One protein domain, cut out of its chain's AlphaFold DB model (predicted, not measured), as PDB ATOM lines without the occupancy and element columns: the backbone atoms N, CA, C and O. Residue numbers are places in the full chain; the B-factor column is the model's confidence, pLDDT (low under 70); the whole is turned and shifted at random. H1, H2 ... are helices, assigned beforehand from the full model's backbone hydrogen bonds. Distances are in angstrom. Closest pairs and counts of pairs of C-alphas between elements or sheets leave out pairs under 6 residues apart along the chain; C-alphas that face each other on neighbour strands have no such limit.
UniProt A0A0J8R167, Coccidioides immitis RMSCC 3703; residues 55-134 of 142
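This is residues 55 to 134 of the 142 residues of a protein of Coccidioides immitis RMSCC 3703 (UniProt A0A0J8R167). Two long helices, H5 and H3, run lengthwise and offset from each other, H5 reaching out to one end of an elongated, loosely built model and H3 lying toward the other. Short helices H1 and H4 pack on parts of H3, H2 sits at the end farthest from H5, and the chain after H3 folds back through residues 87 to 99 to bring H4 onto it; residues 112 to 120 and 129 to 134 stick out. The printed part has 80 residues with five named helices, in the order H1, H2, H3, H4, H5, and no named strand, and its class is all helix. It is loose, with a radius of gyration of the C-alphas of 16.7 A, and it spans 58 by 27 by 16 A.

The longest helix, H5, residues 115 to 133, touches no helix. It is apart from H3, residues 69 to 86. H3 touches H4, residues 100 to 104, with residues 75 to 83 alone; the closest C-alphas are those of Val 79 and Ala 100, 5.7 A apart. H3 also touches H1, residues 55 to 59, with residues 70 to 74 alone; the closest C-alphas are those of Ala 55 and Leu 74, 6.6 A apart. H1 and H2, residues 63 to 66, are close but not clearly touching, with the closest C-alphas, those of Tyr 58 and Lys 66, 7.0 A apart. H2 and H3 meet only through their link. H4 and H5 are apart. In H1, H3 and H4 every O i to N i+4 pair is within hydrogen-bond range, in H5 14 of 15 are, and H2 is too short for such a pair.

H5 measures 28.1 A from first to last C-alpha, beginning at C-alpha 115 (162.785, 175.514, 263.980) and ending at C-alpha 133 (164.606, 147.803, 259.711). H3 measures 25.8 A, from Ala 69 to Trp 86. The short helices measure 6.3 A for H1, 5.3 A for H2 and 6.2 A for H4. H1 begins at C-alpha 55 (153.459, 186.526, 251.079).

The C-alphas of Ser 64 and Gly 134 are the two farthest apart, at 58.2 A. The printed part has no cut from residue 55 to residue 134. The link from H3 to H4, 13 residues, is long; the link from H4 to H5, 10 residues, is short; those from H1 to H2 and from H2 to H3 are tight. The mean pLDDT of the printed part is 95.0, and no printed residue is under 70.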
ATOM      1  N   ALA A  55     154.012 185.413 250.331       90.56
ATOM      2  CA  ALA A  55     153.459 186.526 251.079       90.56
ATOM      3  C   ALA A  55     154.452 187.666 251.355       90.56
ATOM      4  O   ALA A  55     154.030 188.817 251.427       90.56
ATOM      5  N   ASP A  56     155.757 187.396 251.447       91.88
ATOM      6  CA  ASP A  56     156.758 188.432 251.731       91.88
ATOM      7  C   ASP A  56     156.797 189.480 250.608       91.88
ATOM      8  O   ASP A  56     156.864 190.681 250.865       91.88
ATOM      9  N   SER A  57     156.664 189.029 249.356       91.00
ATOM     10  CA  SER A  57     156.607 189.906 248.181       91.00
ATOM     11  C   SER A  57     155.358 190.791 248.185       91.00
ATOM     12  O   SER A  57     155.450 191.999 247.965       91.00
ATOM     13  N   TYR A  58     154.209 190.215 248.548       93.25
ATOM     14  CA  TYR A  58     152.943 190.927 248.693       93.25
ATOM     15  C   TYR A  58     153.011 192.005 249.777       93.25
ATOM     16  O   TYR A  58     152.464 193.096 249.613       93.25
ATOM     17  N   GLN A  59     153.730 191.757 250.876       92.69
ATOM     18  CA  GLN A  59     153.854 192.754 251.938       92.69
ATOM     19  C   GLN A  59     154.619 194.006 251.515       92.69
ATOM     20  O   GLN A  59     154.305 195.089 252.019       92.69
ATOM     21  N   LEU A  60     155.567 193.869 250.588       92.81
ATOM     22  CA  LEU A  60     156.375 194.972 250.068       92.81
ATOM     23  C   LEU A  60     155.645 195.829 249.020       92.81
ATOM     24  O   LEU A  60     156.144 196.901 248.679       92.81
ATOM     25  N   LEU A  61     154.480 195.394 248.528       92.81
ATOM     26  CA  LEU A  61     153.661 196.172 247.594       92.81
ATOM     27  C   LEU A  61     153.099 197.444 248.242       92.81
ATOM     28  O   LEU A  61     152.948 197.542 249.465       92.81
ATOM     29  N   SER A  62     152.736 198.420 247.409       95.38
ATOM     30  CA  SER A  62     152.018 199.610 247.869       95.38
ATOM     31  C   SER A  62     150.571 199.271 248.262       95.38
ATOM     32  O   SER A  62     149.989 198.299 247.783       95.38
ATOM     33  N   THR A  63     149.948 200.066 249.137       92.62
ATOM     34  CA  THR A  63     148.584 199.786 249.636       92.62
ATOM     35  C   THR A  63     147.524 199.755 248.535       92.62
ATOM     36  O   THR A  63     146.560 199.004 248.654       92.62
ATOM     37  N   SER A  64     147.702 200.532 247.465       93.50
ATOM     38  CA  SER A  64     146.802 200.549 246.307       93.50
ATOM     39  C   SER A  64     146.883 199.284 245.455       93.50
ATOM     40  O   SER A  64     145.890 198.909 244.847       93.50
ATOM     41  N   GLU A  65     148.047 198.638 245.400       93.12
ATOM     42  CA  GLU A  65     148.284 197.442 244.575       93.12
ATOM     43  C   GLU A  65     147.940 196.144 245.309       93.12
ATOM     44  O   GLU A  65     147.796 195.101 244.679       93.12
ATOM     45  N   LYS A  66     147.813 196.206 246.639       92.81
ATOM     46  CA  LYS A  66     147.476 195.059 247.485       92.81
ATOM     47  C   LYS A  66     146.057 194.548 247.231       92.81
ATOM     48  O   LYS A  66     145.871 193.355 247.043       92.81
ATOM     49  N   ALA A  67     145.072 195.441 247.191       93.19
ATOM     50  CA  ALA A  67     143.665 195.048 247.154       93.19
ATOM     51  C   ALA A  67     143.260 194.340 245.845       93.19
ATOM     52  O   ALA A  67     143.567 194.809 244.746       93.19
ATOM     53  N   GLY A  68     142.488 193.254 245.962       93.44
ATOM     54  CA  GLY A  68     141.883 192.552 244.826       93.44
ATOM     55  C   GLY A  68     142.841 191.574 244.148       93.44
ATOM     56  O   GLY A  68     143.130 190.515 244.691       93.44
ATOM     57  N   ALA A  69     143.354 191.917 242.964       94.12
ATOM     58  CA  ALA A  69     144.086 190.962 242.123       94.12
ATOM     59  C   ALA A  69     145.347 190.375 242.789       94.12
ATOM     60  O   ALA A  69     145.659 189.203 242.581       94.12
ATOM     61  N   ALA A  70     146.080 191.166 243.582       94.06
ATOM     62  CA  ALA A  70     147.269 190.679 244.283       94.06
ATOM     63  C   ALA A  70     146.918 189.788 245.492       94.06
ATOM     64  O   ALA A  70     147.635 188.823 245.757       94.06
ATOM     65  N   GLU A  71     145.814 190.072 246.190       94.12
ATOM     66  CA  GLU A  71     145.270 189.221 247.261       94.12
ATOM     67  C   GLU A  71     144.817 187.866 246.724       94.12
ATOM     68  O   GLU A  71     145.218 186.832 247.261       94.12
ATOM     69  N   ASP A  72     144.044 187.872 245.636       95.62
ATOM     70  CA  ASP A  72     143.547 186.656 244.993       95.62
ATOM     71  C   ASP A  72     144.715 185.792 244.494       95.62
ATOM     72  O   ASP A  72     144.780 184.593 244.774       95.62
ATOM     73  N   ALA A  73     145.705 186.416 243.842       95.00
ATOM     74  CA  ALA A  73     146.901 185.724 243.371       95.00
ATOM     75  C   ALA A  73     147.720 185.111 244.522       95.00
ATOM     76  O   ALA A  73     148.192 183.978 244.399       95.00
ATOM     77  N   LEU A  74     147.885 185.821 245.645       94.94
ATOM     78  CA  LEU A  74     148.562 185.281 246.828       94.94
ATOM     79  C   LEU A  74     147.799 184.088 247.398       94.94
ATOM     80  O   LEU A  74     148.410 183.064 247.707       94.94
ATOM     81  N   PHE A  75     146.476 184.204 247.526       95.75
ATOM     82  CA  PHE A  75     145.638 183.143 248.069       95.75
ATOM     83  C   PHE A  75     145.733 181.870 247.220       95.75
ATOM     84  O   PHE A  75     145.997 180.790 247.754       95.75
ATOM     85  N   GLU A  76     145.602 181.986 245.897       96.25
ATOM     86  CA  GLU A  76     145.740 180.854 244.975       96.25
ATOM     87  C   GLU A  76     147.131 180.208 245.048       96.25
ATOM     88  O   GLU A  76     147.247 178.978 245.106       96.25
ATOM     89  N   GLN A  77     148.194 181.019 245.100       95.38
ATOM     90  CA  GLN A  77     149.564 180.525 245.246       95.38
ATOM     91  C   GLN A  77     149.763 179.759 246.560       95.38
ATOM     92  O   GLN A  77     150.340 178.669 246.553       95.38
ATOM     93  N   GLU A  78     149.264 180.281 247.683       95.31
ATOM     94  CA  GLU A  78     149.358 179.602 248.977       95.31
ATOM     95  C   GLU A  78     148.555 178.297 248.997       95.31
ATOM     96  O   GLU A  78     149.051 177.278 249.485       95.31
ATOM     97  N   VAL A  79     147.345 178.288 248.429       97.12
ATOM     98  CA  VAL A  79     146.521 177.075 248.314       97.12
ATOM     99  C   VAL A  79     147.252 175.998 247.519       97.12
ATOM    100  O   VAL A  79     147.317 174.848 247.963       97.12
ATOM    101  N   ASN A  80     147.847 176.356 246.381       96.81
ATOM    102  CA  ASN A  80     148.615 175.420 245.563       96.81
ATOM    103  C   ASN A  80     149.844 174.891 246.312       96.81
ATOM    104  O   ASN A  80     150.053 173.678 246.356       96.81
ATOM    105  N   ALA A  81     150.583 175.756 247.012       94.25
ATOM    106  CA  ALA A  81     151.717 175.337 247.833       94.25
ATOM    107  C   ALA A  81     151.304 174.366 248.958       94.25
ATOM    108  O   ALA A  81     152.010 173.393 249.239       94.25
ATOM    109  N   VAL A  82     150.144 174.579 249.598       95.62
ATOM    110  CA  VAL A  82     149.611 173.641 250.601       95.62
ATOM    111  C   VAL A  82     149.222 172.308 249.962       95.62
ATOM    112  O   VAL A  82     149.535 171.258 250.530       95.62
ATOM    113  N   LYS A  83     148.581 172.323 248.787       97.25
ATOM    114  CA  LYS A  83     148.220 171.102 248.048       97.25
ATOM    115  C   LYS A  83     149.458 170.288 247.672       97.25
ATOM    116  O   LYS A  83     149.501 169.091 247.953       97.25
ATOM    117  N   GLU A  84     150.491 170.928 247.129       96.00
ATOM    118  CA  GLU A  84     151.774 170.287 246.810       96.00
ATOM    119  C   GLU A  84     152.462 169.729 248.060       96.00
ATOM    120  O   GLU A  84     152.943 168.593 248.073       96.00
ATOM    121  N   TRP A  85     152.458 170.491 249.155       94.19
ATOM    122  CA  TRP A  85     153.007 170.038 250.427       94.19
ATOM    123  C   TRP A  85     152.286 168.789 250.947       94.19
ATOM    124  O   TRP A  85     152.941 167.842 251.395       94.19
ATOM    125  N   TRP A  86     150.956 168.748 250.859       97.00
ATOM    126  CA  TRP A  86     150.150 167.589 251.248       97.00
ATOM    127  C   TRP A  86     150.300 166.392 250.314       97.00
ATOM    128  O   TRP A  86     150.116 165.271 250.775       97.00
ATOM    129  N   ALA A  87     150.669 166.606 249.052       96.44
ATOM    130  CA  ALA A  87     150.984 165.534 248.111       96.44
ATOM    131  C   ALA A  87     152.341 164.861 248.393       96.44
ATOM    132  O   ALA A  87     152.651 163.824 247.811       96.44
ATOM    133  N   SER A  88     153.165 165.426 249.284       95.12
ATOM    134  CA  SER A  88     154.445 164.815 249.640       95.12
ATOM    135  C   SER A  88     154.265 163.454 250.346       95.12
ATOM    136  O   SER A  88     153.309 163.283 251.110       95.12
ATOM    137  N   PRO A  89     155.223 162.509 250.201       95.56
ATOM    138  CA  PRO A  89     155.135 161.162 250.794       95.56
ATOM    139  C   PRO A  89     154.927 161.154 252.312       95.56
ATOM    140  O   PRO A  89     154.427 160.194 252.887       95.56
ATOM    141  N   ARG A  90     155.284 162.251 252.988       95.56
ATOM    142  CA  ARG A  90     155.076 162.419 254.427       95.56
ATOM    143  C   ARG A  90     153.613 162.288 254.849       95.56
ATOM    144  O   ARG A  90     153.356 161.908 255.989       95.56
ATOM    145  N   TYR A  91     152.682 162.659 253.978       96.62
ATOM    146  CA  TYR A  91     151.256 162.697 254.292       96.62
ATOM    147  C   TYR A  91     150.457 161.585 253.616       96.62
ATOM    148  O   TYR A  91     149.225 161.644 253.606       96.62
ATOM    149  N   GLU A  92     151.136 160.578 253.071       96.50
ATOM    150  CA  GLU A  92     150.491 159.422 252.465       96.50
ATOM    151  C   GLU A  92     149.548 158.736 253.471       96.50
ATOM    152  O   GLU A  92     149.878 158.538 254.640       96.50
ATOM    153  N   GLY A  93     148.320 158.443 253.035       96.00
ATOM    154  CA  GLY A  93     147.287 157.813 253.866       96.00
ATOM    155  C   GLY A  93     146.578 158.729 254.877       96.00
ATOM    156  O   GLY A  93     145.594 158.305 255.487       96.00
ATOM    157  N   ILE A  94     146.999 159.989 255.046       97.44
ATOM    158  CA  ILE A  94     146.369 160.919 255.997       97.44
ATOM    159  C   ILE A  94     145.102 161.539 255.392       97.44
ATOM    160  O   ILE A  94     145.164 162.350 254.467       97.44
ATOM    161  N   LYS A  95     143.940 161.211 255.971       97.25
ATOM    162  CA  LYS A  95     142.635 161.778 255.592       97.25
ATOM    163  C   LYS A  95     142.344 163.055 256.384       97.25
ATOM    164  O   LYS A  95     142.356 163.035 257.612       97.25
ATOM    165  N   ARG A  96     142.059 164.156 255.683       97.44
ATOM    166  CA  ARG A  96     141.713 165.464 256.269       97.44
ATOM    167  C   ARG A  96     140.245 165.793 255.960       97.44
ATOM    168  O   ARG A  96     139.894 165.781 254.785       97.44
ATOM    169  N   PRO A  97     139.390 166.087 256.957       97.62
ATOM    170  CA  PRO A  97     137.988 166.463 256.741       97.62
ATOM    171  C   PRO A  97     137.819 167.970 256.446       97.62
ATOM    172  O   PRO A  97     136.834 168.574 256.855       97.62
ATOM    173  N   TYR A  98     138.814 168.591 255.814       97.81
ATOM    174  CA  TYR A  98     138.849 170.012 255.463       97.81
ATOM    175  C   TYR A  98     139.743 170.213 254.238       97.81
ATOM    176  O   TYR A  98     140.625 169.391 253.962       97.81
ATOM    177  N   SER A  99     139.508 171.301 253.510       98.06
ATOM    178  CA  SER A  99     140.221 171.624 252.275       98.06
ATOM    179  C   SER A  99     141.507 172.427 252.528       98.06
ATOM    180  O   SER A  99     141.781 172.869 253.649       98.06
ATOM    181  N   ALA A 100     142.341 172.588 251.496       97.94
ATOM    182  CA  ALA A 100     143.539 173.428 251.595       97.94
ATOM    183  C   ALA A 100     143.151 174.914 251.671       97.94
ATOM    184  O   ALA A 100     143.765 175.680 252.409       97.94
ATOM    185  N   GLU A 101     142.084 175.279 250.965       97.94
ATOM    186  CA  GLU A 101     141.433 176.581 250.950       97.94
ATOM    187  C   GLU A 101     140.964 176.974 252.356       97.94
ATOM    188  O   GLU A 101     141.264 178.074 252.821       97.94
ATOM    189  N   ASP A 102     140.330 176.046 253.082       98.12
ATOM    190  CA  ASP A 102     139.916 176.277 254.471       98.12
ATOM    191  C   ASP A 102     141.117 176.607 255.356       98.12
ATOM    192  O   ASP A 102     141.059 177.537 256.158       98.12
ATOM    193  N   VAL A 103     142.226 175.880 255.191       97.12
ATOM    194  CA  VAL A 103     143.447 176.098 255.976       97.12
ATOM    195  C   VAL A 103     144.078 177.447 255.654       97.12
ATOM    196  O   VAL A 103     144.446 178.167 256.580       97.12
ATOM    197  N   VAL A 104     144.202 177.800 254.372       96.38
ATOM    198  CA  VAL A 104     144.795 179.075 253.938       96.38
ATOM    199  C   VAL A 104     143.922 180.258 254.354       96.38
ATOM    200  O   VAL A 104     144.453 181.243 254.850       96.38
ATOM    201  N   SER A 105     142.591 180.128 254.313       96.50
ATOM    202  CA  SER A 105     141.661 181.187 254.746       96.50
ATOM    203  C   SER A 105     141.827 181.616 256.210       96.50
ATOM    204  O   SER A 105     141.363 182.684 256.607       96.50
ATOM    205  N   LYS A 106     142.444 180.766 257.043       96.06
ATOM    206  CA  LYS A 106     142.713 181.044 258.462       96.06
ATOM    207  C   LYS A 106     144.148 181.479 258.723       96.06
ATOM    208  O   LYS A 106     144.478 181.795 259.867       96.06
ATOM    209  N   ARG A 107     145.012 181.470 257.708       93.00
ATOM    210  CA  ARG A 107     146.381 181.960 257.847       93.00
ATOM    211  C   ARG A 107     146.383 183.482 257.845       93.00
ATOM    212  O   ARG A 107     145.595 184.125 257.161       93.00
ATOM    213  N   GLY A 108     147.287 184.051 258.635       91.00
ATOM    214  CA  GLY A 108     147.642 185.458 258.499       91.00
ATOM    215  C   GLY A 108     148.538 185.665 257.279       91.00
ATOM    216  O   GLY A 108     149.167 184.728 256.797       91.00
ATOM    217  N   SER A 109     148.650 186.911 256.832       86.94
ATOM    218  CA  SER A 109     149.472 187.297 255.681       86.94
ATOM    219  C   SER A 109     150.973 187.404 255.985       86.94
ATOM    220  O   SER A 109     151.756 187.727 255.096       86.94
ATOM    221  N   LEU A 110     151.392 187.158 257.231       89.62
ATOM    222  CA  LEU A 110     152.798 187.091 257.627       89.62
ATOM    223  C   LEU A 110     153.143 185.654 258.015       89.62
ATOM    224  O   LEU A 110     152.840 185.206 259.126       89.62
ATOM    225  N   GLN A 111     153.767 184.934 257.089       90.19
ATOM    226  CA  GLN A 111     154.157 183.544 257.296       90.19
ATOM    227  C   GLN A 111     155.442 183.453 258.128       90.19
ATOM    228  O   GLN A 111     156.333 184.297 258.048       90.19
ATOM    229  N   GLN A 112     155.540 182.414 258.957       90.06
ATOM    230  CA  GLN A 112     156.672 182.197 259.857       90.06
ATOM    231  C   GLN A 112     157.266 180.808 259.634       90.06
ATOM    232  O   GLN A 112     156.538 179.821 259.519       90.06
ATOM    233  N   SER A 113     158.598 180.711 259.637       90.06
ATOM    234  CA  SER A 113     159.278 179.415 259.701       90.06
ATOM    235  C   SER A 113     159.646 179.063 261.139       90.06
ATOM    236  O   SER A 113     160.280 179.849 261.844       90.06
ATOM    237  N   TYR A 114     159.276 177.855 261.568       91.75
ATOM    238  CA  TYR A 114     159.558 177.358 262.912       91.75
ATOM    239  C   TYR A 114     160.722 176.356 262.916       91.75
ATOM    240  O   TYR A 114     160.718 175.399 262.135       91.75
ATOM    241  N   PRO A 115     161.678 176.468 263.860       92.06
ATOM    242  CA  PRO A 115     162.785 175.514 263.980       92.06
ATOM    243  C   PRO A 115     162.311 174.102 264.368       92.06
ATOM    244  O   PRO A 115     162.969 173.107 264.049       92.06
ATOM    245  N   SER A 116     161.136 173.985 264.997       94.75
ATOM    246  CA  SER A 116     160.484 172.704 265.292       94.75
ATOM    247  C   SER A 116     160.185 171.892 264.027       94.75
ATOM    248  O   SER A 116     160.275 170.664 264.060       94.75
ATOM    249  N   SER A 117     159.926 172.545 262.888       92.44
ATOM    250  CA  SER A 117     159.710 171.878 261.598       92.44
ATOM    251  C   SER A 117     160.932 171.070 261.154       92.44
ATOM    252  O   SER A 117     160.781 169.982 260.592       92.44
ATOM    253  N   LEU A 118     162.147 171.546 261.458       93.19
ATOM    254  CA  LEU A 118     163.391 170.815 261.193       93.19
ATOM    255  C   LEU A 118     163.456 169.545 262.052       93.19
ATOM    256  O   LEU A 118     163.682 168.451 261.534       93.19
ATOM    257  N   MET A 119     163.180 169.661 263.354       95.62
ATOM    258  CA  MET A 119     163.163 168.502 264.256       95.62
ATOM    259  C   MET A 119     162.072 167.492 263.886       95.62
ATOM    260  O   MET A 119     162.310 166.288 263.959       95.62
ATOM    261  N   ALA A 120     160.917 167.951 263.405       96.12
ATOM    262  CA  ALA A 120     159.856 167.071 262.926       96.12
ATOM    263  C   ALA A 120     160.277 166.291 261.667       96.12
ATOM    264  O   ALA A 120     159.957 165.112 261.548       96.12
ATOM    265  N   ARG A 121     161.028 166.917 260.746       94.69
ATOM    266  CA  ARG A 121     161.621 166.226 259.583       94.69
ATOM    267  C   ARG A 121     162.650 165.185 260.018       94.69
ATOM    268  O   ARG A 121     162.618 164.064 259.528       94.69
ATOM    269  N   LYS A 122     163.517 165.531 260.978       95.19
ATOM    270  CA  LYS A 122     164.477 164.588 261.568       95.19
ATOM    271  C   LYS A 122     163.763 163.376 262.168       95.19
ATOM    272  O   LYS A 122     164.144 162.248 261.880       95.19
ATOM    273  N   LEU A 123     162.737 163.606 262.988       97.06
ATOM    274  CA  LEU A 123     161.980 162.535 263.631       97.06
ATOM    275  C   LEU A 123     161.279 161.636 262.606       97.06
ATOM    276  O   LEU A 123     161.354 160.419 262.727       97.06
ATOM    277  N   PHE A 124     160.644 162.226 261.591       96.50
ATOM    278  CA  PHE A 124     159.994 161.477 260.515       96.50
ATOM    279  C   PHE A 124     160.975 160.537 259.798       96.50
ATOM    280  O   PHE A 124     160.692 159.351 259.657       96.50
ATOM    281  N   ASN A 125     162.158 161.037 259.433       95.75
ATOM    282  CA  ASN A 125     163.186 160.216 258.793       95.75
ATOM    283  C   ASN A 125     163.649 159.070 259.707       95.75
ATOM    284  O   ASN A 125     163.702 157.928 259.271       95.75
ATOM    285  N   LEU A 126     163.905 159.353 260.991       97.06
ATOM    286  CA  LEU A 126     164.315 158.325 261.956       97.06
ATOM    287  C   LEU A 126     163.266 157.221 262.124       97.06
ATOM    288  O   LEU A 126     163.630 156.052 262.237       97.06
ATOM    289  N   LEU A 127     161.983 157.586 262.157       97.12
ATOM    290  CA  LEU A 127     160.887 156.624 262.255       97.12
ATOM    291  C   LEU A 127     160.828 155.727 261.020       97.12
ATOM    292  O   LEU A 127     160.744 154.513 261.177       97.12
ATOM    293  N   ASN A 128     160.941 156.294 259.819       96.44
ATOM    294  CA  ASN A 128     160.928 155.515 258.581       96.44
ATOM    295  C   ASN A 128     162.139 154.583 258.477       96.44
ATOM    296  O   ASN A 128     161.979 153.408 258.159       96.44
ATOM    297  N   ASP A 129     163.334 155.075 258.812       97.44
ATOM    298  CA  ASP A 129     164.564 154.280 258.779       97.44
ATOM    299  C   ASP A 129     164.496 153.083 259.738       97.44
ATOM    300  O   ASP A 129     164.985 151.995 259.432       97.44
ATOM    301  N   LYS A 130     163.908 153.283 260.921       97.75
ATOM    302  CA  LYS A 130     163.749 152.239 261.938       97.75
ATOM    303  C   LYS A 130     162.618 151.278 261.603       97.75
ATOM    304  O   LYS A 130     162.817 150.072 261.716       97.75
ATOM    305  N   ALA A 131     161.494 151.787 261.103       96.81
ATOM    306  CA  ALA A 131     160.388 150.972 260.612       96.81
ATOM    307  C   ALA A 131     160.831 150.058 259.460       96.81
ATOM    308  O   ALA A 131     160.532 148.868 259.489       96.81
ATOM    309  N   ALA A 132     161.625 150.568 258.511       97.50
ATOM    310  CA  ALA A 132     162.186 149.772 257.417       97.50
ATOM    311  C   ALA A 132     163.109 148.638 257.904       97.50
ATOM    312  O   ALA A 132     163.207 147.600 257.256       97.50
ATOM    313  N   LYS A 133     163.768 148.822 259.054       97.88
ATOM    314  CA  LYS A 133     164.606 147.803 259.711       97.88
ATOM    315  C   LYS A 133     163.829 146.899 260.676       97.88
ATOM    316  O   LYS A 133     164.398 145.932 261.169       97.88
ATOM    317  N   GLY A 134     162.567 147.216 260.978       97.81
ATOM    318  CA  GLY A 134     161.778 146.531 262.007       97.81
ATOM    319  C   GLY A 134     162.251 146.799 263.443       97.81
ATOM    320  O   GLY A 134     161.984 145.999 264.335       97.81
TER     321      GLY A 134